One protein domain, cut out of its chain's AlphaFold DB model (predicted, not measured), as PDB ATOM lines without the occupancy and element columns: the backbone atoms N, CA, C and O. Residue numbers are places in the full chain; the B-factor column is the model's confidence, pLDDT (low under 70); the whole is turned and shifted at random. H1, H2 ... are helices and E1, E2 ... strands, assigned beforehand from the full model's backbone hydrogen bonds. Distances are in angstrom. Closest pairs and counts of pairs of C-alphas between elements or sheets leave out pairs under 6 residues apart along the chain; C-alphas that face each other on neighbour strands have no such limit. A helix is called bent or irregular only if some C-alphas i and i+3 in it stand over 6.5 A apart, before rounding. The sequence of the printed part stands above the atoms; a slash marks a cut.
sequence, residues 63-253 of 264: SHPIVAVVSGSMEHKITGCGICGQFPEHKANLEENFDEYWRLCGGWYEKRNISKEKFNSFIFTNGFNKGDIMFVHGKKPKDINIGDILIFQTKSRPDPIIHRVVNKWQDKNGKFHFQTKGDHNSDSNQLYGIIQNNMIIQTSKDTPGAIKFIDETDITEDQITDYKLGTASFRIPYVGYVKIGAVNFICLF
ATOM      1  N   SER A  63     275.650 209.209 351.381       86.19
ATOM      2  CA  SER A  63     274.201 209.321 351.606       86.19
ATOM      3  C   SER A  63     273.853 209.690 353.057       86.19
ATOM      4  O   SER A  63     272.789 210.256 353.302       86.19
ATOM      5  N   HIS A  64     274.749 209.402 354.008       87.50
ATOM      6  CA  HIS A  64     274.541 209.591 355.446       87.50
ATOM      7  C   HIS A  64     275.688 210.413 356.054       87.50
ATOM      8  O   HIS A  64     276.494 209.879 356.811       87.50
ATOM      9  N   PRO A  65     275.779 211.722 355.746       89.56
ATOM     10  CA  PRO A  65     276.891 212.570 356.184       89.56
ATOM     11  C   PRO A  65     276.952 212.767 357.703       89.56
ATOM     12  O   PRO A  65     277.998 213.138 358.227       89.56
ATOM     13  N   ILE A  66     275.840 212.529 358.405       89.50
ATOM     14  CA  ILE A  66     275.715 212.657 359.856       89.50
ATOM     15  C   ILE A  66     275.019 211.406 360.393       89.50
ATOM     16  O   ILE A  66     273.890 211.106 359.997       89.50
ATOM     17  N   VAL A  67     275.660 210.708 361.329       87.00
ATOM     18  CA  VAL A  67     275.099 209.531 362.012       87.00
ATOM     19  C   VAL A  67     275.186 209.689 363.527       87.00
ATOM     20  O   VAL A  67     276.046 210.400 364.033       87.00
ATOM     21  N   ALA A  68     274.291 209.032 364.261       87.38
ATOM     22  CA  ALA A  68     274.324 209.007 365.722       87.38
ATOM     23  C   ALA A  68     274.779 207.630 366.200       87.38
ATOM     24  O   ALA A  68     274.277 206.620 365.705       87.38
ATOM     25  N   VAL A  69     275.684 207.592 367.171       88.50
ATOM     26  CA  VAL A  69     276.157 206.350 367.786       88.50
ATOM     27  C   VAL A  69     275.098 205.845 368.761       88.50
ATOM     28  O   VAL A  69     274.730 206.536 369.711       88.50
ATOM     29  N   VAL A  70     274.594 204.635 368.528       83.56
ATOM     30  CA  VAL A  70     273.485 204.049 369.306       83.56
ATOM     31  C   VAL A  70     273.917 202.908 370.235       83.56
ATOM     32  O   VAL A  70     273.159 202.534 371.134       83.56
ATOM     33  N   SER A  71     275.138 202.393 370.071       86.50
ATOM     34  CA  SER A  71     275.719 201.298 370.857       86.50
ATOM     35  C   SER A  71     277.030 201.709 371.529       86.50
ATOM     36  O   SER A  71     277.692 202.650 371.103       86.50
ATOM     37  N   GLY A  72     277.410 200.972 372.576       88.75
ATOM     38  CA  GLY A  72     278.681 201.155 373.281       88.75
ATOM     39  C   GLY A  72     279.852 200.347 372.708       88.75
ATOM     40  O   GLY A  72     280.860 200.179 373.379       88.75
ATOM     41  N   SER A  73     279.744 199.805 371.489       90.56
ATOM     42  CA  SER A  73     280.731 198.847 370.949       90.56
ATOM     43  C   SER A  73     282.110 199.450 370.651       90.56
ATOM     44  O   SER A  73     283.067 198.713 370.409       90.56
ATOM     45  N   MET A  74     282.221 200.776 370.684       94.00
ATOM     46  CA  MET A  74     283.453 201.543 370.477       94.00
ATOM     47  C   MET A  74     283.891 202.301 371.737       94.00
ATOM     48  O   MET A  74     284.833 203.088 371.681       94.00
ATOM     49  N   GLU A  75     283.216 202.077 372.868       92.50
ATOM     50  CA  GLU A  75     283.483 202.769 374.127       92.50
ATOM     51  C   GLU A  75     284.686 202.173 374.848       92.50
ATOM     52  O   GLU A  75     284.778 200.960 375.039       92.50
ATOM     53  N   HIS A  76     285.577 203.029 375.334       92.44
ATOM     54  CA  HIS A  76     286.721 202.621 376.146       92.44
ATOM     55  C   HIS A  76     286.355 202.754 377.624       92.44
ATOM     56  O   HIS A  76     286.925 203.539 378.370       92.44
ATOM     57  N   LYS A  77     285.346 202.002 378.062       88.44
ATOM     58  CA  LYS A  77     284.886 202.021 379.455       88.44
ATOM     59  C   LYS A  77     284.536 200.626 379.925       88.44
ATOM     60  O   LYS A  77     284.060 199.813 379.144       88.44
ATOM     61  N   ILE A  78     284.744 200.342 381.202       87.00
ATOM     62  CA  ILE A  78     284.360 199.050 381.774       87.00
ATOM     63  C   ILE A  78     282.861 199.086 382.071       87.00
ATOM     64  O   ILE A  78     282.387 199.920 382.846       87.00
ATOM     65  N   THR A  79     282.101 198.185 381.451       85.19
ATOM     66  CA  THR A  79     280.656 198.063 381.687       85.19
ATOM     67  C   THR A  79     280.355 196.873 382.595       85.19
ATOM     68  O   THR A  79     281.244 196.111 382.969       85.19
ATOM     69  N   GLY A  80     279.079 196.669 382.944       81.75
ATOM     70  CA  GLY A  80     278.649 195.438 383.624       81.75
ATOM     71  C   GLY A  80     278.935 194.159 382.823       81.75
ATOM     72  O   GLY A  80     278.887 193.071 383.381       81.75
ATOM     73  N   CYS A  81     279.266 194.297 381.540       81.88
ATOM     74  CA  CYS A  81     279.570 193.201 380.627       81.88
ATOM     75  C   CYS A  81     281.065 193.102 380.322       81.88
ATOM     76  O   CYS A  81     281.471 192.416 379.387       81.88
ATOM     77  N   GLY A  82     281.875 193.780 381.140       87.94
ATOM     78  CA  GLY A  82     283.313 193.820 380.994       87.94
ATOM     79  C   GLY A  82     283.765 194.808 379.925       87.94
ATOM     80  O   GLY A  82     283.073 195.779 379.612       87.94
ATOM     81  N   ILE A  83     284.965 194.555 379.412       91.19
ATOM     82  CA  ILE A  83     285.556 195.195 378.238       91.19
ATOM     83  C   ILE A  83     286.491 194.183 377.573       91.19
ATOM     84  O   ILE A  83     287.214 193.461 378.258       91.19
ATOM     85  N   CYS A  84     286.466 194.073 376.246       91.56
ATOM     86  CA  CYS A  84     287.348 193.172 375.500       91.56
ATOM     87  C   CYS A  84     287.299 191.702 375.961       91.56
ATOM     88  O   CYS A  84     288.287 190.975 375.875       91.56
ATOM     89  N   GLY A  85     286.132 191.257 376.444       87.81
ATOM     90  CA  GLY A  85     285.920 189.905 376.980       87.81
ATOM     91  C   GLY A  85     286.492 189.677 378.381       87.81
ATOM     92  O   GLY A  85     286.559 188.535 378.827       87.81
ATOM     93  N   GLN A  86     286.915 190.738 379.067       88.44
ATOM     94  CA  GLN A  86     287.486 190.696 380.410       88.44
ATOM     95  C   GLN A  86     286.582 191.419 381.404       88.44
ATOM     96  O   GLN A  86     285.948 192.414 381.061       88.44
ATOM     97  N   PHE A  87     286.570 190.953 382.653       89.00
ATOM     98  CA  PHE A  87     285.767 191.509 383.746       89.00
ATOM     99  C   PHE A  87     286.678 192.041 384.863       89.00
ATOM    100  O   PHE A  87     286.807 191.399 385.904       89.00
ATOM    101  N   PRO A  88     287.366 193.176 384.648       85.25
ATOM    102  CA  PRO A  88     288.199 193.785 385.680       85.25
ATOM    103  C   PRO A  88     287.350 194.242 386.877       85.25
ATOM    104  O   PRO A  88     286.269 194.805 386.709       85.25
ATOM    105  N   GLU A  89     287.857 194.019 388.092       77.94
ATOM    106  CA  GLU A  89     287.143 194.325 389.343       77.94
ATOM    107  C   GLU A  89     286.940 195.833 389.565       77.94
ATOM    108  O   GLU A  89     285.935 196.265 390.135       77.94
ATOM    109  N   HIS A  90     287.873 196.657 389.084       75.88
ATOM    110  CA  HIS A  90     287.802 198.108 389.213       75.88
ATOM    111  C   HIS A  90     287.158 198.737 387.980       75.88
ATOM    112  O   HIS A  90     287.691 198.654 386.876       75.88
ATOM    113  N   LYS A  91     286.036 199.440 388.178       65.56
ATOM    114  CA  LYS A  91     285.414 200.286 387.150       65.56
ATOM    115  C   LYS A  91     286.239 201.559 386.948       65.56
ATOM    116  O   LYS A  91     285.892 202.617 387.464       65.56
ATOM    117  N   ALA A  92     287.347 201.445 386.229       66.62
ATOM    118  CA  ALA A  92     288.081 202.597 385.724       66.62
ATOM    119  C   ALA A  92     287.402 203.138 384.453       66.62
ATOM    120  O   ALA A  92     286.890 202.370 383.632       66.62
ATOM    121  N   ASN A  93     287.405 204.463 384.286       67.31
ATOM    122  CA  ASN A  93     287.089 205.073 383.000       67.31
ATOM    123  C   ASN A  93     288.356 205.037 382.136       67.31
ATOM    124  O   ASN A  93     289.339 205.697 382.465       67.31
ATOM    125  N   LEU A  94     288.363 204.219 381.080       77.25
ATOM    126  CA  LEU A  94     289.559 203.986 380.263       77.25
ATOM    127  C   LEU A  94     289.694 205.012 379.126       77.25
ATOM    128  O   LEU A  94     290.750 205.090 378.508       77.25
ATOM    129  N   GLU A  95     288.676 205.852 378.904       72.19
ATOM    130  CA  GLU A  95     288.686 206.941 377.914       72.19
ATOM    131  C   GLU A  95     289.817 207.953 378.162       72.19
ATOM    132  O   GLU A  95     290.333 208.567 377.228       72.19
ATOM    133  N   GLU A  96     290.215 208.111 379.425       78.88
ATOM    134  CA  GLU A  96     291.277 209.025 379.858       78.88
ATOM    135  C   GLU A  96     292.624 208.315 380.071       78.88
ATOM    136  O   GLU A  96     293.636 208.970 380.313       78.88
ATOM    137  N   ASN A  97     292.664 206.981 379.962       89.31
ATOM    138  CA  ASN A  97     293.858 206.177 380.213       89.31
ATOM    139  C   ASN A  97     294.060 205.122 379.116       89.31
ATOM    140  O   ASN A  97     293.758 203.937 379.285       89.31
ATOM    141  N   PHE A  98     294.617 205.575 377.990       92.25
ATOM    142  CA  PHE A  98     294.940 204.719 376.848       92.25
ATOM    143  C   PHE A  98     295.875 203.559 377.216       92.25
ATOM    144  O   PHE A  98     295.742 202.464 376.675       92.25
ATOM    145  N   ASP A  99     296.810 203.767 378.145       93.31
ATOM    146  CA  ASP A  99     297.754 202.726 378.550       93.31
ATOM    147  C   ASP A  99     297.047 201.558 379.239       93.31
ATOM    148  O   ASP A  99     297.340 200.398 378.938       93.31
ATOM    149  N   GLU A 100     296.082 201.859 380.107       91.75
ATOM    150  CA  GLU A 100     295.260 200.852 380.772       91.75
ATOM    151  C   GLU A 100     294.287 200.181 379.795       91.75
ATOM    152  O   GLU A 100     294.143 198.955 379.821       91.75
ATOM    153  N   TYR A 101     293.681 200.948 378.877       94.00
ATOM    154  CA  TYR A 101     292.911 200.369 377.772       94.00
ATOM    155  C   TYR A 101     293.763 199.370 376.984       94.00
ATOM    156  O   TYR A 101     293.347 198.231 376.771       94.00
ATOM    157  N   TRP A 102     294.980 199.756 376.592       96.06
ATOM    158  CA  TRP A 102     295.876 198.891 375.833       96.06
ATOM    159  C   TRP A 102     296.289 197.654 376.627       96.06
ATOM    160  O   TRP A 102     296.328 196.557 376.077       96.06
ATOM    161  N   ARG A 103     296.545 197.791 377.931       94.69
ATOM    162  CA  ARG A 103     296.866 196.655 378.804       94.69
ATOM    163  C   ARG A 103     295.756 195.600 378.801       94.69
ATOM    164  O   ARG A 103     296.052 194.408 378.803       94.69
ATOM    165  N   LEU A 104     294.494 196.030 378.794       93.56
ATOM    166  CA  LEU A 104     293.332 195.140 378.783       93.56
ATOM    167  C   LEU A 104     293.028 194.615 377.370       93.56
ATOM    168  O   LEU A 104     292.886 193.415 377.166       93.56
ATOM    169  N   CYS A 105     292.949 195.491 376.375       95.44
ATOM    170  CA  CYS A 105     292.411 195.183 375.048       95.44
ATOM    171  C   CYS A 105     293.475 194.937 373.967       95.44
ATOM    172  O   CYS A 105     293.206 194.262 372.968       95.44
ATOM    173  N   GLY A 106     294.685 195.467 374.150       96.44
ATOM    174  CA  GLY A 106     295.750 195.527 373.144       96.44
ATOM    175  C   GLY A 106     296.200 194.162 372.634       96.44
ATOM    176  O   GLY A 106     296.439 194.004 371.439       96.44
ATOM    177  N   GLY A 107     296.192 193.132 373.487       97.00
ATOM    178  CA  GLY A 107     296.629 191.784 373.108       97.00
ATOM    179  C   GLY A 107     295.855 191.173 371.929       97.00
ATOM    180  O   GLY A 107     296.385 190.321 371.216       97.00
ATOM    181  N   TRP A 108     294.612 191.601 371.672       96.06
ATOM    182  CA  TRP A 108     293.865 191.173 370.482       96.06
ATOM    183  C   TRP A 108     294.415 191.802 369.189       96.06
ATOM    184  O   TRP A 108     294.498 191.124 368.157       96.06
ATOM    185  N   TYR A 109     294.792 193.081 369.259       97.38
ATOM    186  CA  TYR A 109     295.341 193.877 368.157       97.38
ATOM    187  C   TYR A 109     296.787 193.478 367.841       97.38
ATOM    188  O   TYR A 109     297.143 193.327 366.671       97.38
ATOM    189  N   GLU A 110     297.595 193.206 368.868       97.62
ATOM    190  CA  GLU A 110     298.990 192.770 368.721       97.62
ATOM    191  C   GLU A 110     299.093 191.451 367.949       97.62
ATOM    192  O   GLU A 110     299.886 191.338 367.014       97.62
ATOM    193  N   LYS A 111     298.197 190.492 368.232       96.25
ATOM    194  CA  LYS A 111     298.071 189.228 367.477       96.25
ATOM    195  C   LYS A 111     297.756 189.425 365.987       96.25
ATOM    196  O   LYS A 111     297.849 188.476 365.215       96.25
ATOM    197  N   ARG A 112     297.359 190.633 365.582       95.19
ATOM    198  CA  ARG A 112     297.018 191.026 364.205       95.19
ATOM    199  C   ARG A 112     297.944 192.117 363.663       95.19
ATOM    200  O   ARG A 112     297.568 192.849 362.753       95.19
ATOM    201  N   ASN A 113     299.167 192.213 364.191       96.75
ATOM    202  CA  ASN A 113     300.192 193.156 363.729       96.75
ATOM    203  C   ASN A 113     299.757 194.632 363.824       96.75
ATOM    204  O   ASN A 113     300.104 195.473 362.982       96.75
ATOM    205  N   ILE A 114     298.978 194.960 364.854       97.88
ATOM    206  CA  ILE A 114     298.668 196.333 365.239       97.88
ATOM    207  C   ILE A 114     299.324 196.569 366.598       97.88
ATOM    208  O   ILE A 114     298.816 196.117 367.619       97.88
ATOM    209  N   SER A 115     300.481 197.238 366.594       98.19
ATOM    210  CA  SER A 115     301.175 197.618 367.826       98.19
ATOM    211  C   SER A 115     300.460 198.769 368.534       98.19
ATOM    212  O   SER A 115     299.619 199.455 367.940       98.19
ATOM    213  N   LYS A 116     300.849 199.018 369.784       97.81
ATOM    214  CA  LYS A 116     300.341 200.130 370.589       97.81
ATOM    215  C   LYS A 116     300.563 201.474 369.909       97.81
ATOM    216  O   LYS A 116     299.652 202.290 369.831       97.81
ATOM    217  N   GLU A 117     301.759 201.687 369.370       97.44
ATOM    218  CA  GLU A 117     302.164 202.926 368.702       97.44
ATOM    219  C   GLU A 117     301.343 203.138 367.433       97.44
ATOM    220  O   GLU A 117     300.852 204.238 367.176       97.44
ATOM    221  N   LYS A 118     301.140 202.061 366.661       97.75
ATOM    222  CA  LYS A 118     300.303 202.095 365.463       97.75
ATOM    223  C   LYS A 118     298.858 202.425 365.822       97.75
ATOM    224  O   LYS A 118     298.278 203.302 365.190       97.75
ATOM    225  N   PHE A 119     298.293 201.779 366.840       97.56
ATOM    226  CA  PHE A 119     296.933 202.072 367.284       97.56
ATOM    227  C   PHE A 119     296.787 203.511 367.785       97.56
ATOM    228  O   PHE A 119     295.820 204.182 367.441       97.56
ATOM    229  N   ASN A 120     297.778 204.010 368.527       96.56
ATOM    230  CA  ASN A 120     297.778 205.374 369.049       96.56
ATOM    231  C   ASN A 120     297.750 206.442 367.940       96.56
ATOM    232  O   ASN A 120     297.262 207.547 368.161       96.56
ATOM    233  N   SER A 121     298.235 206.106 366.738       96.25
ATOM    234  CA  SER A 121     298.187 206.985 365.562       96.25
ATOM    235  C   SER A 121     296.826 207.035 364.852       96.25
ATOM    236  O   SER A 121     296.637 207.852 363.951       96.25
ATOM    237  N   PHE A 122     295.884 206.157 365.207       95.50
ATOM    238  CA  PHE A 122     294.583 206.101 364.550       95.50
ATOM    239  C   PHE A 122     293.667 207.251 364.977       95.50
ATOM    240  O   PHE A 122     293.810 207.863 366.029       95.50
ATOM    241  N   ILE A 123     292.657 207.533 364.157       92.50
ATOM    242  CA  ILE A 123     291.567 208.416 364.571       92.50
ATOM    243  C   ILE A 123     290.740 207.745 365.673       92.50
ATOM    244  O   ILE A 123     290.535 206.528 365.666       92.50
ATOM    245  N   PHE A 124     290.234 208.548 366.608       93.12
ATOM    246  CA  PHE A 124     289.462 208.064 367.757       93.12
ATOM    247  C   PHE A 124     290.212 207.005 368.582       93.12
ATOM    248  O   PHE A 124     289.640 205.973 368.922       93.12
ATOM    249  N   THR A 125     291.494 207.237 368.884       94.25
ATOM    250  CA  THR A 125     292.314 206.337 369.715       94.25
ATOM    251  C   THR A 125     291.656 205.988 371.048       94.25
ATOM    252  O   THR A 125     291.725 204.842 371.459       94.25
ATOM    253  N   ASN A 126     290.956 206.931 371.683       92.38
ATOM    254  CA  ASN A 126     290.270 206.709 372.966       92.38
ATOM    255  C   ASN A 126     288.809 206.252 372.793       92.38
ATOM    256  O   ASN A 126     287.973 206.456 373.675       92.38
ATOM    257  N   GLY A 127     288.467 205.714 371.620       92.31
ATOM    258  CA  GLY A 127     287.108 205.311 371.291       92.31
ATOM    259  C   GLY A 127     286.130 206.483 371.180       92.31
ATOM    260  O   GLY A 127     286.505 207.658 371.076       92.31
ATOM    261  N   PHE A 128     284.845 206.143 371.156       92.88
ATOM    262  CA  PHE A 128     283.753 207.110 371.190       92.88
ATOM    263  C   PHE A 128     282.492 206.525 371.813       92.88
ATOM    264  O   PHE A 128     282.330 205.307 371.899       92.88
ATOM    265  N   ASN A 129     281.603 207.416 372.249       90.81
ATOM    266  CA  ASN A 129     280.521 207.072 373.153       90.81
ATOM    267  C   ASN A 129     279.175 206.950 372.463       90.81
ATOM    268  O   ASN A 129     278.883 207.618 371.464       90.81
ATOM    269  N   LYS A 130     278.308 206.118 373.047       89.38
ATOM    270  CA  LYS A 130     276.885 206.157 372.725       89.38
ATOM    271  C   LYS A 130     276.379 207.587 372.909       89.38
ATOM    272  O   LYS A 130     276.656 208.225 373.916       89.38
ATOM    273  N   GLY A 131     275.613 208.077 371.941       86.31
ATOM    274  CA  GLY A 131     275.144 209.458 371.922       86.31
ATOM    275  C   GLY A 131     276.106 210.450 371.268       86.31
ATOM    276  O   GLY A 131     275.753 211.620 371.172       86.31
ATOM    277  N   ASP A 132     277.257 210.025 370.754       90.19
ATOM    278  CA  ASP A 132     278.067 210.881 369.888       90.19
ATOM    279  C   ASP A 132     277.414 211.012 368.501       90.19
ATOM    280  O   ASP A 132     276.784 210.083 367.986       90.19
ATOM    281  N   ILE A 133     277.555 212.185 367.885       90.00
ATOM    282  CA  ILE A 133     277.223 212.406 366.474       90.00
ATOM    283  C   ILE A 133     278.508 212.325 365.661       90.00
ATOM    284  O   ILE A 133     279.445 213.061 365.949       90.00
ATOM    285  N   MET A 134     278.543 211.488 364.628       90.50
ATOM    286  CA  MET A 134     279.700 211.316 363.752       90.50
ATOM    287  C   MET A 134     279.435 211.930 362.380       90.50
ATOM    288  O   MET A 134     278.380 211.704 361.782       90.50
ATOM    289  N   PHE A 135     280.428 212.648 361.863       90.62
ATOM    290  CA  PHE A 135     280.470 213.096 360.476       90.62
ATOM    291  C   PHE A 135     281.203 212.075 359.620       90.62
ATOM    292  O   PHE A 135     282.331 211.667 359.923       90.62
ATOM    293  N   VAL A 136     280.552 211.670 358.541       90.88
ATOM    294  CA  VAL A 136     280.953 210.530 357.720       90.88
ATOM    295  C   VAL A 136     281.390 211.033 356.361       90.88
ATOM    296  O   VAL A 136     280.655 211.781 355.730       90.88
ATOM    297  N   HIS A 137     282.558 210.598 355.895       90.38
ATOM    298  CA  HIS A 137     283.021 210.855 354.533       90.38
ATOM    299  C   HIS A 137     282.992 209.571 353.721       90.38
ATOM    300  O   HIS A 137     283.605 208.577 354.114       90.38
ATOM    301  N   GLY A 138     282.350 209.602 352.557       88.75
ATOM    302  CA  GLY A 138     282.462 208.528 351.583       88.75
ATOM    303  C   GLY A 138     283.905 208.397 351.105       88.75
ATOM    304  O   GLY A 138     284.490 209.347 350.587       88.75
ATOM    305  N   LYS A 139     284.474 207.203 351.272       89.56
ATOM    306  CA  LYS A 139     285.782 206.825 350.729       89.56
ATOM    307  C   LYS A 139     285.600 205.667 349.761       89.56
ATOM    308  O   LYS A 139     284.746 204.808 349.968       89.56
ATOM    309  N   LYS A 140     286.423 205.615 348.713       90.19
ATOM    310  CA  LYS A 140     286.469 204.431 347.846       90.19
ATOM    311  C   LYS A 140     287.108 203.273 348.626       90.19
ATOM    312  O   LYS A 140     288.023 203.533 349.407       90.19
ATOM    313  N   PRO A 141     286.732 202.007 348.370       91.12
ATOM    314  CA  PRO A 141     287.294 200.846 349.078       91.12
ATOM    315  C   PRO A 141     288.832 200.809 349.088       91.12
ATOM    316  O   PRO A 141     289.483 200.548 350.104       91.12
ATOM    317  N   LYS A 142     289.450 201.186 347.967       92.06
ATOM    318  CA  LYS A 142     290.908 201.289 347.849       92.06
ATOM    319  C   LYS A 142     291.561 202.303 348.803       92.06
ATOM    320  O   LYS A 142     292.695 202.069 349.202       92.06
ATOM    321  N   ASP A 143     290.841 203.348 349.212       92.88
ATOM    322  CA  ASP A 143     291.343 204.463 350.029       92.88
ATOM    323  C   ASP A 143     291.058 204.272 351.537       92.88
ATOM    324  O   ASP A 143     291.469 205.090 352.360       92.88
ATOM    325  N   ILE A 144     290.346 203.200 351.913       93.81
ATOM    326  CA  ILE A 144     290.110 202.803 353.312       93.81
ATOM    327  C   ILE A 144     291.374 202.146 353.874       93.81
ATOM    328  O   ILE A 144     291.914 201.230 353.252       93.81
ATOM    329  N   ASN A 145     291.826 202.555 355.056       95.19
ATOM    330  CA  ASN A 145     293.050 202.040 355.676       95.19
ATOM    331  C   ASN A 145     292.780 201.325 357.005       95.19
ATOM    332  O   ASN A 145     291.767 201.559 357.661       95.19
ATOM    333  N   ILE A 146     293.717 200.467 357.426       96.75
ATOM    334  CA  ILE A 146     293.711 199.903 358.784       96.75
ATOM    335  C   ILE A 146     293.747 201.065 359.785       96.75
ATOM    336  O   ILE A 146     294.602 201.941 359.673       96.75
ATOM    337  N   GLY A 147     292.828 201.054 360.749       96.25
ATOM    338  CA  GLY A 147     292.636 202.111 361.740       96.25
ATOM    339  C   GLY A 147     291.476 203.065 361.451       96.25
ATOM    340  O   GLY A 147     290.997 203.698 362.393       96.25
ATOM    341  N   ASP A 148     290.983 203.130 360.207       95.69
ATOM    342  CA  ASP A 148     289.785 203.906 359.864       95.69
ATOM    343  C   ASP A 148     288.551 203.361 360.607       95.69
ATOM    344  O   ASP A 148     288.433 202.159 360.856       95.69
ATOM    345  N   ILE A 149     287.595 204.238 360.927       95.00
ATOM    346  CA  ILE A 149     286.290 203.841 361.472       95.00
ATOM    347  C   ILE A 149     285.320 203.648 360.319       95.00
ATOM    348  O   ILE A 149     284.839 204.627 359.753       95.00
ATOM    349  N   LEU A 150     285.047 202.396 359.974       93.56
ATOM    350  CA  LEU A 150     284.176 202.024 358.874       93.56
ATOM    351  C   LEU A 150     282.730 201.908 359.342       93.56
ATOM    352  O   LEU A 150     282.430 201.249 360.339       93.56
ATOM    353  N   ILE A 151     281.836 202.517 358.570       90.81
ATOM    354  CA  ILE A 151     280.399 202.324 358.696       90.81
ATOM    355  C   ILE A 151     279.962 201.372 357.591       90.81
ATOM    356  O   ILE A 151     280.261 201.605 356.423       90.81
ATOM    357  N   PHE A 152     279.274 200.295 357.944       87.00
ATOM    358  CA  PHE A 152     278.798 199.306 356.980       87.00
ATOM    359  C   PHE A 152     277.469 198.715 357.436       87.00
ATOM    360  O   PHE A 152     277.138 198.732 358.621       87.00
ATOM    361  N   GLN A 153     276.697 198.189 356.493       81.06
ATOM    362  CA  GLN A 153     275.429 197.544 356.793       81.06
ATOM    363  C   GLN A 153     275.526 196.039 356.562       81.06
ATOM    364  O   GLN A 153     276.187 195.556 355.639       81.06
ATOM    365  N   THR A 154     274.846 195.278 357.411       74.44
ATOM    366  CA  THR A 154     274.662 193.842 357.222       74.44
ATOM    367  C   THR A 154     273.256 193.586 356.702       74.44
ATOM    368  O   THR A 154     272.317 194.308 357.023       74.44
ATOM    369  N   LYS A 155     273.069 192.516 355.921       70.62
ATOM    370  CA  LYS A 155     271.735 192.130 355.416       70.62
ATOM    371  C   LYS A 155     270.736 191.802 356.536       70.62
ATOM    372  O   LYS A 155     269.537 191.746 356.303       70.62
ATOM    373  N   SER A 156     271.247 191.545 357.734       66.00
ATOM    374  CA  SER A 156     270.509 191.070 358.900       66.00
ATOM    375  C   SER A 156     270.070 192.169 359.863       66.00
ATOM    376  O   SER A 156     269.225 191.900 360.715       66.00
ATOM    377  N   ARG A 157     270.645 193.379 359.776       68.25
ATOM    378  CA  ARG A 157     270.305 194.493 360.667       68.25
ATOM    379  C   ARG A 157     269.944 195.749 359.873       68.25
ATOM    380  O   ARG A 157     270.664 196.123 358.945       68.25
ATOM    381  N   PRO A 158     268.842 196.423 360.244       70.00
ATOM    382  CA  PRO A 158     268.460 197.683 359.618       70.00
ATOM    383  C   PRO A 158     269.420 198.820 359.990       70.00
ATOM    384  O   PRO A 158     269.586 199.751 359.206       70.00
ATOM    385  N   ASP A 159     270.068 198.730 361.152       75.62
ATOM    386  CA  ASP A 159     271.018 199.730 361.625       75.62
ATOM    387  C   ASP A 159     272.446 199.414 361.155       75.62
ATOM    388  O   ASP A 159     272.890 198.263 361.268       75.62
ATOM    389  N   PRO A 160     273.195 200.414 360.661       84.19
ATOM    390  CA  PRO A 160     274.585 200.232 360.276       84.19
ATOM    391  C   PRO A 160     275.484 200.015 361.499       84.19
ATOM    392  O   PRO A 160     275.258 200.559 362.582       84.19
ATOM    393  N   ILE A 161     276.550 199.249 361.297       88.12
ATOM    394  CA  ILE A 161     277.602 198.983 362.275       88.12
ATOM    395  C   ILE A 161     278.742 199.978 362.040       88.12
ATOM    396  O   ILE A 161     279.104 200.248 360.897       88.12
ATOM    397  N   ILE A 162     279.298 200.528 363.121       91.19
ATOM    398  CA  ILE A 162     280.379 201.523 363.096       91.19
ATOM    399  C   ILE A 162     281.559 200.959 363.880       91.19
ATOM    400  O   ILE A 162     281.547 201.037 365.104       91.19
ATOM    401  N   HIS A 163     282.566 200.409 363.205       94.81
ATOM    402  CA  HIS A 163     283.691 199.725 363.851       94.81
ATOM    403  C   HIS A 163     285.030 200.042 363.178       94.81
ATOM    404  O   HIS A 163     285.086 200.530 362.050       94.81
ATOM    405  N   ARG A 164     286.135 199.763 363.872       96.31
ATOM    406  CA  ARG A 164     287.483 200.037 363.370       96.31
ATOM    407  C   ARG A 164     287.936 198.971 362.386       96.31
ATOM    408  O   ARG A 164     287.812 197.786 362.677       96.31
ATOM    409  N   VAL A 165     288.518 199.377 361.263       96.88
ATOM    410  CA  VAL A 165     289.174 198.472 360.311       96.88
ATOM    411  C   VAL A 165     290.463 197.943 360.927       96.88
ATOM    412  O   VAL A 165     291.354 198.709 361.289       96.88
ATOM    413  N   VAL A 166     290.582 196.625 361.010       97.31
ATOM    414  CA  VAL A 166     291.733 195.930 361.608       97.31
ATOM    415  C   VAL A 166     292.468 195.049 360.606       97.31
ATOM    416  O   VAL A 166     293.629 194.719 360.828       97.31
ATOM    417  N   ASN A 167     291.840 194.720 359.475       96.75
ATOM    418  CA  ASN A 167     292.505 194.071 358.351       96.75
ATOM    419  C   ASN A 167     291.893 194.516 357.017       96.75
ATOM    420  O   ASN A 167     290.723 194.899 356.961       96.75
ATOM    421  N   LYS A 168     292.689 194.442 355.950       95.56
ATOM    422  CA  LYS A 168     292.294 194.756 354.576       95.56
ATOM    423  C   LYS A 168     293.045 193.843 353.612       95.56
ATOM    424  O   LYS A 168     294.269 193.774 353.675       95.56
ATOM    425  N   TRP A 169     292.333 193.197 352.697       96.00
ATOM    426  CA  TRP A 169     292.933 192.377 351.640       96.00
ATOM    427  C   TRP A 169     292.137 192.487 350.338       96.00
ATOM    428  O   TRP A 169     291.100 193.149 350.284       96.00
ATOM    429  N   GLN A 170     292.662 191.878 349.276       96.31
ATOM    430  CA  GLN A 170     291.973 191.736 347.997       96.31
ATOM    431  C   GLN A 170     291.712 190.260 347.707       96.31
ATOM    432  O   GLN A 170     292.541 189.408 348.036       96.31
ATOM    433  N   ASP A 171     290.569 189.964 347.094       93.88
ATOM    434  CA  ASP A 171     290.303 188.638 346.545       93.88
ATOM    435  C   ASP A 171     291.030 188.421 345.204       93.88
ATOM    436  O   ASP A 171     291.734 189.288 344.682       93.88
ATOM    437  N   LYS A 172     290.835 187.238 344.612       93.75
ATOM    438  CA  LYS A 172     291.415 186.887 343.304       93.75
ATOM    439  C   LYS A 172     290.904 187.764 342.154       93.75
ATOM    440  O   LYS A 172     291.534 187.783 341.101       93.75
ATOM    441  N   ASN A 173     289.782 188.455 342.340       93.50
ATOM    442  CA  ASN A 173     289.158 189.326 341.347       93.50
ATOM    443  C   ASN A 173     289.543 190.803 341.552       93.50
ATOM    444  O   ASN A 173     289.076 191.661 340.805       93.50
ATOM    445  N   GLY A 174     290.377 191.109 342.552       93.12
ATOM    446  CA  GLY A 174     290.785 192.469 342.902       93.12
ATOM    447  C   GLY A 174     289.757 193.251 343.726       93.12
ATOM    448  O   GLY A 174     289.967 194.446 343.945       93.12
ATOM    449  N   LYS A 175     288.675 192.617 344.199       93.38
ATOM    450  CA  LYS A 175     287.710 193.247 345.109       93.38
ATOM    451  C   LYS A 175     288.317 193.398 346.492       93.38
ATOM    452  O   LYS A 175     289.002 192.495 346.973       93.38
ATOM    453  N   PHE A 176     288.058 194.526 347.147       94.12
ATOM    454  CA  PHE A 176     288.520 194.742 348.512       94.12
ATOM    455  C   PHE A 176     287.605 194.083 349.540       94.12
ATOM    456  O   PHE A 176     286.377 194.146 349.453       94.12
ATOM    457  N   HIS A 177     288.248 193.531 350.561       94.81
ATOM    458  CA  HIS A 177     287.619 192.962 351.735       94.81
ATOM    459  C   HIS A 177     288.215 193.573 352.998       94.81
ATOM    460  O   HIS A 177     289.400 193.934 353.041       94.81
ATOM    461  N   PHE A 178     287.384 193.688 354.028       94.94
ATOM    462  CA  PHE A 178     287.735 194.329 355.285       94.94
ATOM    463  C   PHE A 178     287.343 193.452 356.464       94.94
ATOM    464  O   PHE A 178     286.279 192.841 356.484       94.94
ATOM    465  N   GLN A 179     288.191 193.462 357.487       95.12
ATOM    466  CA  GLN A 179     287.822 193.000 358.815       95.12
ATOM    467  C   GLN A 179     287.665 194.222 359.703       95.12
ATOM    468  O   GLN A 179     288.553 195.083 359.728       95.12
ATOM    469  N   THR A 180     286.577 194.274 360.463       95.50
ATOM    470  CA  THR A 180     286.357 195.310 361.470       95.50
ATOM    471  C   THR A 180     286.268 194.736 362.868       95.50
ATOM    472  O   THR A 180     286.090 193.533 363.069       95.50
ATOM    473  N   LYS A 181     286.409 195.610 363.857       95.00
ATOM    474  CA  LYS A 181     286.202 195.278 365.254       95.00
ATOM    475  C   LYS A 181     285.661 196.476 366.025       95.00
ATOM    476  O   LYS A 181     286.165 197.590 365.886       95.00
ATOM    477  N   GLY A 182     284.664 196.220 366.868       94.88
ATOM    478  CA  GLY A 182     284.299 197.126 367.950       94.88
ATOM    479  C   GLY A 182     285.390 197.136 369.018       94.88
ATOM    480  O   GLY A 182     285.724 196.073 369.554       94.88
ATOM    481  N   ASP A 183     285.937 198.311 369.316       95.06
ATOM    482  CA  ASP A 183     287.039 198.484 370.270       95.06
ATOM    483  C   ASP A 183     286.691 198.032 371.699       95.06
ATOM    484  O   ASP A 183     287.592 197.702 372.467       95.06
ATOM    485  N   HIS A 184     285.400 197.975 372.038       93.31
ATOM    486  CA  HIS A 184     284.891 197.442 373.303       93.31
ATOM    487  C   HIS A 184     284.677 195.920 373.275       93.31
ATOM    488  O   HIS A 184     284.713 195.252 374.309       93.31
ATOM    489  N   ASN A 185     284.401 195.359 372.096       91.94
ATOM    490  CA  ASN A 185     283.983 193.964 371.954       91.94
ATOM    491  C   ASN A 185     285.147 193.017 372.294       91.94
ATOM    492  O   ASN A 185     286.305 193.422 372.292       91.94
ATOM    493  N   SER A 186     284.894 191.731 372.526       90.25
ATOM    494  CA  SER A 186     285.964 190.738 372.737       90.25
ATOM    495  C   SER A 186     286.677 190.329 371.443       90.25
ATOM    496  O   SER A 186     287.874 190.058 371.454       90.25
ATOM    497  N   ASP A 187     285.969 190.345 370.312       89.19
ATOM    498  CA  ASP A 187     286.490 189.917 369.008       89.19
ATOM    499  C   ASP A 187     285.882 190.744 367.858       89.19
ATOM    500  O   ASP A 187     285.093 191.664 368.097       89.19
ATOM    501  N   SER A 188     286.279 190.449 366.620       83.44
ATOM    502  CA  SER A 188     285.499 190.761 365.418       83.44
ATOM    503  C   SER A 188     284.285 189.837 365.403       83.44
ATOM    504  O   SER A 188     284.440 188.626 365.227       83.44
ATOM    505  N   ASN A 189     283.084 190.371 365.626       78.50
ATOM    506  CA  ASN A 189     281.939 189.497 365.842       78.50
ATOM    507  C   ASN A 189     281.584 188.703 364.579       78.50
ATOM    508  O   ASN A 189     281.423 189.245 363.484       78.50
ATOM    509  N   GLN A 190     281.372 187.407 364.779       72.25
ATOM    510  CA  GLN A 190     280.589 186.571 363.885       72.25
ATOM    511  C   GLN A 190     279.338 186.159 364.650       72.25
ATOM    512  O   GLN A 190     279.400 185.312 365.540       72.25
ATOM    513  N   LEU A 191     278.211 186.803 364.353       73.62
ATOM    514  CA  LEU A 191     276.960 186.495 365.039       73.62
ATOM    515  C   LEU A 191     276.168 185.507 364.207       73.62
ATOM    516  O   LEU A 191     275.811 185.782 363.059       73.62
ATOM    517  N   TYR A 192     275.891 184.370 364.828       74.12
ATOM    518  CA  TYR A 192     275.022 183.337 364.307       74.12
ATOM    519  C   TYR A 192     273.667 183.430 364.990       74.12
ATOM    520  O   TYR A 192     273.551 183.889 366.126       74.12
ATOM    521  N   GLY A 193     272.630 182.988 364.301       79.69
ATOM    522  CA  GLY A 193     271.307 182.868 364.883       79.69
ATOM    523  C   GLY A 193     270.446 181.895 364.102       79.69
ATOM    524  O   GLY A 193     270.817 181.456 363.019       79.69
ATOM    525  N   ILE A 194     269.246 181.655 364.595       81.50
ATOM    526  CA  ILE A 194     268.189 180.968 363.855       81.50
ATOM    527  C   ILE A 194     267.006 181.911 363.668       81.50
ATOM    528  O   ILE A 194     266.750 182.772 364.511       81.50
ATOM    529  N   ILE A 195     266.290 181.751 362.557       80.56
ATOM    530  CA  ILE A 195     265.028 182.455 362.336       80.56
ATOM    531  C   ILE A 195     263.923 181.607 362.957       80.56
ATOM    532  O   ILE A 195     263.656 180.498 362.498       80.56
ATOM    533  N   GLN A 196     263.275 182.131 363.992       77.88
ATOM    534  CA  GLN A 196     262.086 181.529 364.591       77.88
ATOM    535  C   GLN A 196     261.013 182.600 364.750       77.88
ATOM    536  O   GLN A 196     261.277 183.664 365.303       77.88
ATOM    537  N   ASN A 197     259.800 182.330 364.256       76.75
ATOM    538  CA  ASN A 197     258.654 183.247 364.338       76.75
ATOM    539  C   ASN A 197     258.977 184.677 363.859       76.75
ATOM    540  O   ASN A 197     258.637 185.650 364.525       76.75
ATOM    541  N   ASN A 198     259.673 184.807 362.721       69.38
ATOM    542  CA  ASN A 198     260.152 186.087 362.179       69.38
ATOM    543  C   ASN A 198     261.131 186.874 363.079       69.38
ATOM    544  O   ASN A 198     261.454 188.019 362.767       69.38
ATOM    545  N   MET A 199     261.653 186.271 364.149       63.22
ATOM    546  CA  MET A 199     262.705 186.843 364.988       63.22
ATOM    547  C   MET A 199     264.035 186.126 364.762       63.22
ATOM    548  O   MET A 199     264.082 184.913 364.549       63.22
ATOM    549  N   ILE A 200     265.128 186.887 364.834       69.00
ATOM    550  CA  ILE A 200     266.483 186.339 364.871       69.00
ATOM    551  C   ILE A 200     266.823 186.040 366.329       69.00
ATOM    552  O   ILE A 200     266.906 186.955 367.147       69.00
ATOM    553  N   ILE A 201     267.047 184.767 366.643       77.12
ATOM    554  CA  ILE A 201     267.528 184.330 367.955       77.12
ATOM    555  C   ILE A 201     269.020 184.059 367.830       77.12
ATOM    556  O   ILE A 201     269.415 183.145 367.106       77.12
ATOM    557  N   GLN A 202     269.844 184.855 368.512       76.62
ATOM    558  CA  GLN A 202     271.294 184.665 368.522       76.62
ATOM    559  C   GLN A 202     271.646 183.294 369.112       76.62
ATOM    560  O   GLN A 202     271.096 182.876 370.129       76.62
ATOM    561  N   THR A 203     272.560 182.583 368.460       74.88
ATOM    562  CA  THR A 203     272.929 181.212 368.810       74.88
ATOM    563  C   THR A 203     274.396 180.927 368.482       74.88
ATOM    564  O   THR A 203     275.094 181.784 367.938       74.88
ATOM    565  N   SER A 204     274.887 179.736 368.827       77.88
ATOM    566  CA  SER A 204     276.249 179.324 368.476       77.88
ATOM    567  C   SER A 204     276.338 178.888 367.010       77.88
ATOM    568  O   SER A 204     275.370 178.395 366.433       77.88
ATOM    569  N   LYS A 205     277.530 178.997 366.413       79.19
ATOM    570  CA  LYS A 205     277.793 178.523 365.041       79.19
ATOM    571  C   LYS A 205     277.462 177.037 364.830       79.19
ATOM    572  O   LYS A 205     277.140 176.642 363.717       79.19
ATOM    573  N   ASP A 206     277.559 176.235 365.893       83.38
ATOM    574  CA  ASP A 206     277.392 174.778 365.860       83.38
ATOM    575  C   ASP A 206     275.917 174.362 365.995       83.38
ATOM    576  O   ASP A 206     275.586 173.178 365.952       83.38
ATOM    577  N   THR A 207     275.013 175.330 366.167       82.56
ATOM    578  CA  THR A 207     273.583 175.060 366.302       82.56
ATOM    579  C   THR A 207     273.001 174.651 364.941       82.56
ATOM    580  O   THR A 207     273.179 175.378 363.959       82.56
ATOM    581  N   PRO A 208     272.276 173.519 364.837       80.88
ATOM    582  CA  PRO A 208     271.668 173.091 363.580       80.88
ATOM    583  C   PRO A 208     270.730 174.157 363.003       80.88
ATOM    584  O   PRO A 208     269.831 174.646 363.686       80.88
ATOM    585  N   GLY A 209     270.942 174.517 361.736       78.31
ATOM    586  CA  GLY A 209     270.168 175.563 361.061       78.31
ATOM    587  C   GLY A 209     270.603 176.996 361.385       78.31
ATOM    588  O   GLY A 209     269.932 177.930 360.949       78.31
ATOM    589  N   ALA A 210     271.705 177.193 362.119       80.75
ATOM    590  CA  ALA A 210     272.250 178.519 362.374       80.75
ATOM    591  C   ALA A 210     272.721 179.201 361.080       80.75
ATOM    592  O   ALA A 210     273.450 178.631 360.269       80.75
ATOM    593  N   ILE A 211     272.329 180.459 360.916       78.25
ATOM    594  CA  ILE A 211     272.701 181.334 359.809       78.25
ATOM    595  C   ILE A 211     273.631 182.415 360.357       78.25
ATOM    596  O   ILE A 211     273.404 182.963 361.438       78.25
ATOM    597  N   LYS A 212     274.684 182.739 359.604       80.94
ATOM    598  CA  LYS A 212     275.584 183.850 359.916       80.94
ATOM    599  C   LYS A 212     274.897 185.169 359.560       80.94
ATOM    600  O   LYS A 212     274.676 185.462 358.386       80.94
ATOM    601  N   PHE A 213     274.543 185.954 360.569       75.06
ATOM    602  CA  PHE A 213     273.840 187.224 360.402       75.06
ATOM    603  C   PHE A 213     274.789 188.412 360.367       75.06
ATOM    604  O   PHE A 213     274.585 189.327 359.571       75.06
ATOM    605  N   ILE A 214     275.818 188.419 361.208       80.50
ATOM    606  CA  ILE A 214     276.863 189.444 361.169       80.50
ATOM    607  C   ILE A 214     278.181 188.747 360.908       80.50
ATOM    608  O   ILE A 214     278.521 187.776 361.583       80.50
ATOM    609  N   ASP A 215     278.907 189.265 359.928       84.25
ATOM    610  CA  ASP A 215     280.265 188.864 359.630       84.25
ATOM    611  C   ASP A 215     281.158 190.098 359.581       84.25
ATOM    612  O   ASP A 215     281.235 190.779 358.565       84.25
ATOM    613  N   GLU A 216     281.816 190.405 360.696       85.75
ATOM    614  CA  GLU A 216     282.818 191.471 360.738       85.75
ATOM    615  C   GLU A 216     284.196 191.005 360.258       85.75
ATOM    616  O   GLU A 216     285.147 191.784 360.267       85.75
ATOM    617  N   THR A 217     284.337 189.725 359.898       90.06
ATOM    618  CA  THR A 217     285.612 189.142 359.463       90.06
ATOM    619  C   THR A 217     285.802 189.145 357.964       90.06
ATOM    620  O   THR A 217     286.926 188.926 357.532       90.06
ATOM    621  N   ASP A 218     284.736 189.399 357.207       90.56
ATOM    622  CA  ASP A 218     284.743 189.434 355.751       90.56
ATOM    623  C   ASP A 218     283.666 190.394 355.218       90.56
ATOM    624  O   ASP A 218     282.587 189.991 354.785       90.56
ATOM    625  N   ILE A 219     283.942 191.695 355.313       90.06
ATOM    626  CA  ILE A 219     283.075 192.748 354.779       90.06
ATOM    627  C   ILE A 219     283.520 193.052 353.355       90.06
ATOM    628  O   ILE A 219     284.634 193.538 353.140       90.06
ATOM    629  N   THR A 220     282.645 192.805 352.388       89.06
ATOM    630  CA  THR A 220     282.935 193.077 350.979       89.06
ATOM    631  C   THR A 220     282.738 194.553 350.648       89.06
ATOM    632  O   THR A 220     281.920 195.253 351.252       89.06
ATOM    633  N   GLU A 221     283.457 195.050 349.642       86.88
ATOM    634  CA  GLU A 221     283.275 196.421 349.153       86.88
ATOM    635  C   GLU A 221     281.839 196.747 348.700       86.88
ATOM    636  O   GLU A 221     281.420 197.902 348.811       86.88
ATOM    637  N   ASP A 222     281.063 195.751 348.260       83.38
ATOM    638  CA  ASP A 222     279.657 195.920 347.869       83.38
ATOM    639  C   ASP A 222     278.797 196.331 349.087       83.38
ATOM    640  O   ASP A 222     277.977 197.241 348.992       83.38
ATOM    641  N   GLN A 223     279.061 195.766 350.276       78.88
ATOM    642  CA  GLN A 223     278.345 196.113 351.518       78.88
ATOM    643  C   GLN A 223     278.593 197.555 351.986       78.88
ATOM    644  O   GLN A 223     277.783 198.122 352.722       78.88
ATOM    645  N   ILE A 224     279.712 198.151 351.575       78.75
ATOM    646  CA  ILE A 224     280.072 199.541 351.878       78.75
ATOM    647  C   ILE A 224     279.482 200.471 350.806       78.75
ATOM    648  O   ILE A 224     278.924 201.530 351.113       78.75
ATOM    649  N   THR A 225     279.581 200.052 349.540       59.41
ATOM    650  CA  THR A 225     279.242 200.857 348.359       59.41
ATOM    651  C   THR A 225     277.735 200.977 348.143       59.41
ATOM    652  O   THR A 225     277.271 202.082 347.854       59.41
ATOM    653  N   ASP A 226     276.961 199.905 348.357       57.97
ATOM    654  CA  ASP A 226     275.497 199.897 348.186       57.97
ATOM    655  C   ASP A 226     274.812 200.976 349.032       57.97
ATOM    656  O   ASP A 226     273.865 201.636 348.598       57.97
ATOM    657  N   TYR A 227     275.349 201.226 350.224       58.41
ATOM    658  CA  TYR A 227     274.805 202.203 351.157       58.41
ATOM    659  C   TYR A 227     275.543 203.546 351.118       58.41
ATOM    660  O   TYR A 227     275.142 204.477 351.817       58.41
ATOM    661  N   LYS A 228     276.594 203.683 350.287       63.03
ATOM    662  CA  LYS A 228     277.535 204.824 350.264       63.03
ATOM    663  C   LYS A 228     278.011 205.203 351.665       63.03
ATOM    664  O   LYS A 228     278.130 206.390 351.988       63.03
ATOM    665  N   LEU A 229     278.210 204.200 352.511       67.94
ATOM    666  CA  LEU A 229     278.688 204.415 353.864       67.94
ATOM    667  C   LEU A 229     280.184 204.711 353.807       67.94
ATOM    668  O   LEU A 229     280.887 204.352 352.863       67.94
ATOM    669  N   GLY A 230     280.638 205.490 354.775       80.88
ATOM    670  CA  GLY A 230     281.949 206.106 354.729       80.88
ATOM    671  C   GLY A 230     282.770 205.826 355.967       80.88
ATOM    672  O   GLY A 230     282.397 205.035 356.835       80.88
ATOM    673  N   THR A 231     283.891 206.526 356.052       82.88
ATOM    674  CA  THR A 231     284.699 206.547 357.261       82.88
ATOM    675  C   THR A 231     284.292 207.720 358.136       82.88
ATOM    676  O   THR A 231     284.162 208.844 357.636       82.88
ATOM    677  N   ALA A 232     284.110 207.485 359.433       81.00
ATOM    678  CA  ALA A 232     283.892 208.579 360.372       81.00
ATOM    679  C   ALA A 232     285.167 209.431 360.479       81.00
ATOM    680  O   ALA A 232     286.266 208.896 360.567       81.00
ATOM    681  N   SER A 233     285.016 210.752 360.446       80.25
ATOM    682  CA  SER A 233     286.134 211.712 360.379       80.25
ATOM    683  C   SER A 233     286.206 212.627 361.600       80.25
ATOM    684  O   SER A 233     287.286 213.015 362.032       80.25
ATOM    685  N   PHE A 234     285.046 212.961 362.160       85.19
ATOM    686  CA  PHE A 234     284.898 213.911 363.249       85.19
ATOM    687  C   PHE A 234     283.656 213.569 364.075       85.19
ATOM    688  O   PHE A 234     282.708 212.984 363.544       85.19
ATOM    689  N   ARG A 235     283.654 213.938 365.364       87.19
ATOM    690  CA  ARG A 235     282.532 213.692 366.278       87.19
ATOM    691  C   ARG A 235     282.123 214.932 367.062       87.19
ATOM    692  O   ARG A 235     282.970 215.746 367.415       87.19
ATOM    693  N   ILE A 236     280.842 215.012 367.409       86.38
ATOM    694  CA  ILE A 236     280.309 215.945 368.404       86.38
ATOM    695  C   ILE A 236     279.767 215.115 369.573       86.38
ATOM    696  O   ILE A 236     278.804 214.364 369.375       86.38
ATOM    697  N   PRO A 237     280.366 215.218 370.771       82.00
ATOM    698  CA  PRO A 237     279.977 214.385 371.895       82.00
ATOM    699  C   PRO A 237     278.597 214.764 372.443       82.00
ATOM    700  O   PRO A 237     278.174 215.917 372.356       82.00
ATOM    701  N   TYR A 238     277.899 213.784 373.016       79.88
ATOM    702  CA  TYR A 238     276.627 213.908 373.751       79.88
ATOM    703  C   TYR A 238     275.384 214.416 372.987       79.88
ATOM    704  O   TYR A 238     274.260 214.194 373.439       79.88
ATOM    705  N   VAL A 239     275.520 215.064 371.827       81.69
ATOM    706  CA  VAL A 239     274.381 215.643 371.080       81.69
ATOM    707  C   VAL A 239     273.401 214.573 370.585       81.69
ATOM    708  O   VAL A 239     272.190 214.794 370.524       81.69
ATOM    709  N   GLY A 240     273.892 213.376 370.283       71.25
ATOM    710  CA  GLY A 240     273.078 212.239 369.870       71.25
ATOM    711  C   GLY A 240     272.109 211.759 370.947       71.25
ATOM    712  O   GLY A 240     271.085 211.173 370.595       71.25
ATOM    713  N   TYR A 241     272.332 212.069 372.231       79.56
ATOM    714  CA  TYR A 241     271.357 211.757 373.281       79.56
ATOM    715  C   TYR A 241     270.023 212.480 373.098       79.56
ATOM    716  O   TYR A 241     269.003 211.937 373.508       79.56
ATOM    717  N   VAL A 242     269.984 213.633 372.419       80.94
ATOM    718  CA  VAL A 242     268.716 214.294 372.062       80.94
ATOM    719  C   VAL A 242     267.892 213.389 371.142       80.94
ATOM    720  O   VAL A 242     266.706 213.159 371.378       80.94
ATOM    721  N   LYS A 243     268.540 212.803 370.126       77.06
ATOM    722  CA  LYS A 243     267.904 211.857 369.199       77.06
ATOM    723  C   LYS A 243     267.494 210.568 369.912       77.06
ATOM    724  O   LYS A 243     266.363 210.123 369.749       77.06
ATOM    725  N   ILE A 244     268.393 209.981 370.705       76.88
ATOM    726  CA  ILE A 244     268.118 208.745 371.456       76.88
ATOM    727  C   ILE A 244     266.967 208.977 372.446       76.88
ATOM    728  O   ILE A 244     266.067 208.151 372.535       76.88
ATOM    729  N   GLY A 245     266.949 210.113 373.144       76.00
ATOM    730  CA  GLY A 245     265.883 210.496 374.067       76.00
ATOM    731  C   GLY A 245     264.523 210.610 373.381       76.00
ATOM    732  O   GLY A 245     263.550 210.057 373.883       76.00
ATOM    733  N   ALA A 246     264.459 211.244 372.205       78.12
ATOM    734  CA  ALA A 246     263.228 211.333 371.420       78.12
ATOM    735  C   ALA A 246     262.716 209.951 370.977       78.12
ATOM    736  O   ALA A 246     261.525 209.668 371.091       78.12
ATOM    737  N   VAL A 247     263.615 209.071 370.522       76.75
ATOM    738  CA  VAL A 247     263.269 207.687 370.156       76.75
ATOM    739  C   VAL A 247     262.767 206.914 371.375       76.75
ATOM    740  O   VAL A 247     261.687 206.335 371.322       76.75
ATOM    741  N   ASN A 248     263.497 206.960 372.492       77.31
ATOM    742  CA  ASN A 248     263.110 206.288 373.732       77.31
ATOM    743  C   ASN A 248     261.753 206.775 374.246       77.31
ATOM    744  O   ASN A 248     260.962 205.962 374.709       77.31
ATOM    745  N   PHE A 249     261.471 208.077 374.146       79.88
ATOM    746  CA  PHE A 249     260.172 208.640 374.503       79.88
ATOM    747  C   PHE A 249     259.054 208.045 373.647       79.88
ATOM    748  O   PHE A 249     258.056 207.598 374.195       79.88
ATOM    749  N   ILE A 250     259.236 207.960 372.326       77.75
ATOM    750  CA  ILE A 250     258.261 207.323 371.423       77.75
ATOM    751  C   ILE A 250     258.055 205.847 371.794       77.75
ATOM    752  O   ILE A 250     256.920 205.377 371.825       77.75
ATOM    753  N   CYS A 251     259.128 205.143 372.155       77.81
ATOM    754  CA  CYS A 251     259.075 203.752 372.606       77.81
ATOM    755  C   CYS A 251     258.321 203.541 373.932       77.81
ATOM    756  O   CYS A 251     257.956 202.411 374.243       77.81
ATOM    757  N   LEU A 252     258.055 204.591 374.723       78.19
ATOM    758  CA  LEU A 252     257.175 204.487 375.899       78.19
ATOM    759  C   LEU A 252     255.695 204.358 375.513       78.19
ATOM    760  O   LEU A 252     254.901 203.873 376.314       78.19
ATOM    761  N   PHE A 253     255.322 204.790 374.304       80.12
ATOM    762  CA  PHE A 253     253.936 204.812 373.826       80.12
ATOM    763  C   PHE A 253     253.605 203.676 372.850       80.12
ATOM    764  O   PHE A 253     252.475 203.599 372.369       80.12
TER     765      PHE A 253
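Overview. This is residues 63 to 253 of the 264 residues of the protein "Signal peptidase I" of Candidatus Woesearchaeota archaeon (UniProt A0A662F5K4). Two small three-stranded sheets, E1 E2 E9 and E3 E4 E5, stand partly face to face as a loose sandwich in the core, with a third small sheet, E7 E6 E8, set off to one side as a separate flap. Helices H1 and H2 sit together at another side, between long links, and residues 246 to 253, mostly in H4, stick out as an arm. The printed part has 191 residues with four named helices and nine named strands, in the order E1 H1 H2 E2 E3 E4 E5 E6 E7 E8 H3 E9 H4; the class is mixed, with 86 residues in named elements, under half, and each sheet is antiparallel. The whole is compact, with a radius of gyration of the C-alphas of 17.0 A and spans of 50 by 41 by 37 A.

Along the chain. Find C-alpha 66 at (275.715, 212.657, 359.856), where E1, residues 66 to 68, begins. Read on to H1, residues 98 to 110, 15.0 A long and irregular, with C-alphas 104 and 107 7.4 A apart, then H2, 116 to 120, and E2, 133 to 137, 13.4 A. Next come E3, 149 to 152, E4, 161 to 170, 21.5 A, and E5, 176 to 181, 16.9 A. E6, 190 to 196, spans 19.2 A; E7 is 199 to 203 and E8 211 to 215. H3, 221 to 225, E9, 231 to 236, 15.2 A, and H4, 240 to 251, 16.6 A, follow; H4 ends at C-alpha 251, (259.075, 203.752, 372.606).

Arrangement. Look first at the sheet E1 E2 E9, with E2 the inner strand: N 67 of E1 and O 134 of E2 are within hydrogen-bond range at 2.9 A, and so are N 135 of E2 and O 234 of E9 at 2.9 A. H4 only grazes this sheet, with residues 240 to 244; the closest C-alphas to E1 are those of Ala 68 and Gly 240, 5.4 A. Between the two sheets of the sandwich, two sheets face to face, the closest C-alphas of E3 and E9 are Leu 150 and Thr 231, 4.8 A. E3 E4 E5 is a meander, each strand the antiparallel neighbour of the one before, and strongly twisted. In the hairpin E3 and E4, N 150 and O 163 are 2.8 A apart; in the hairpin E4 and E5, N 169 and O 177 are 3.0 A apart. E4 bends by 83 degrees at residue 164. H3 stands at this sheet's level, height over the sheet 2.3 A, with Phe 152 and Ile 224 the closest C-alphas to E3, 5.3 A. H1 and H2 only just touch, with 3 pairs of C-alphas within 8 A, the closest Gly 106 and Lys 116, 7.0 A. In the strongly twisted third sheet, E7 E6 E8, N 194 and O 201 of the hairpin E6 and E7 are within hydrogen-bond range at 2.9 A, and so are N 191 of E6 and O 214 of E8 at 3.0 A. Every O i to N i+4 pair is within hydrogen-bond range in H2, H3 and H4, and 6 of 9 in H1.

Size, cuts and confidence. The C-alphas of Lys 172 and Phe 253, the two farthest apart, are 51.6 A apart. The printed part has no cut; the links E1 to H1, H2 to E2 and E2 to E3 are long. The mean pLDDT of the printed part is 85.9, with residues 91 to 93, 156 to 157, 198 to 200 and 225 to 229 under 70.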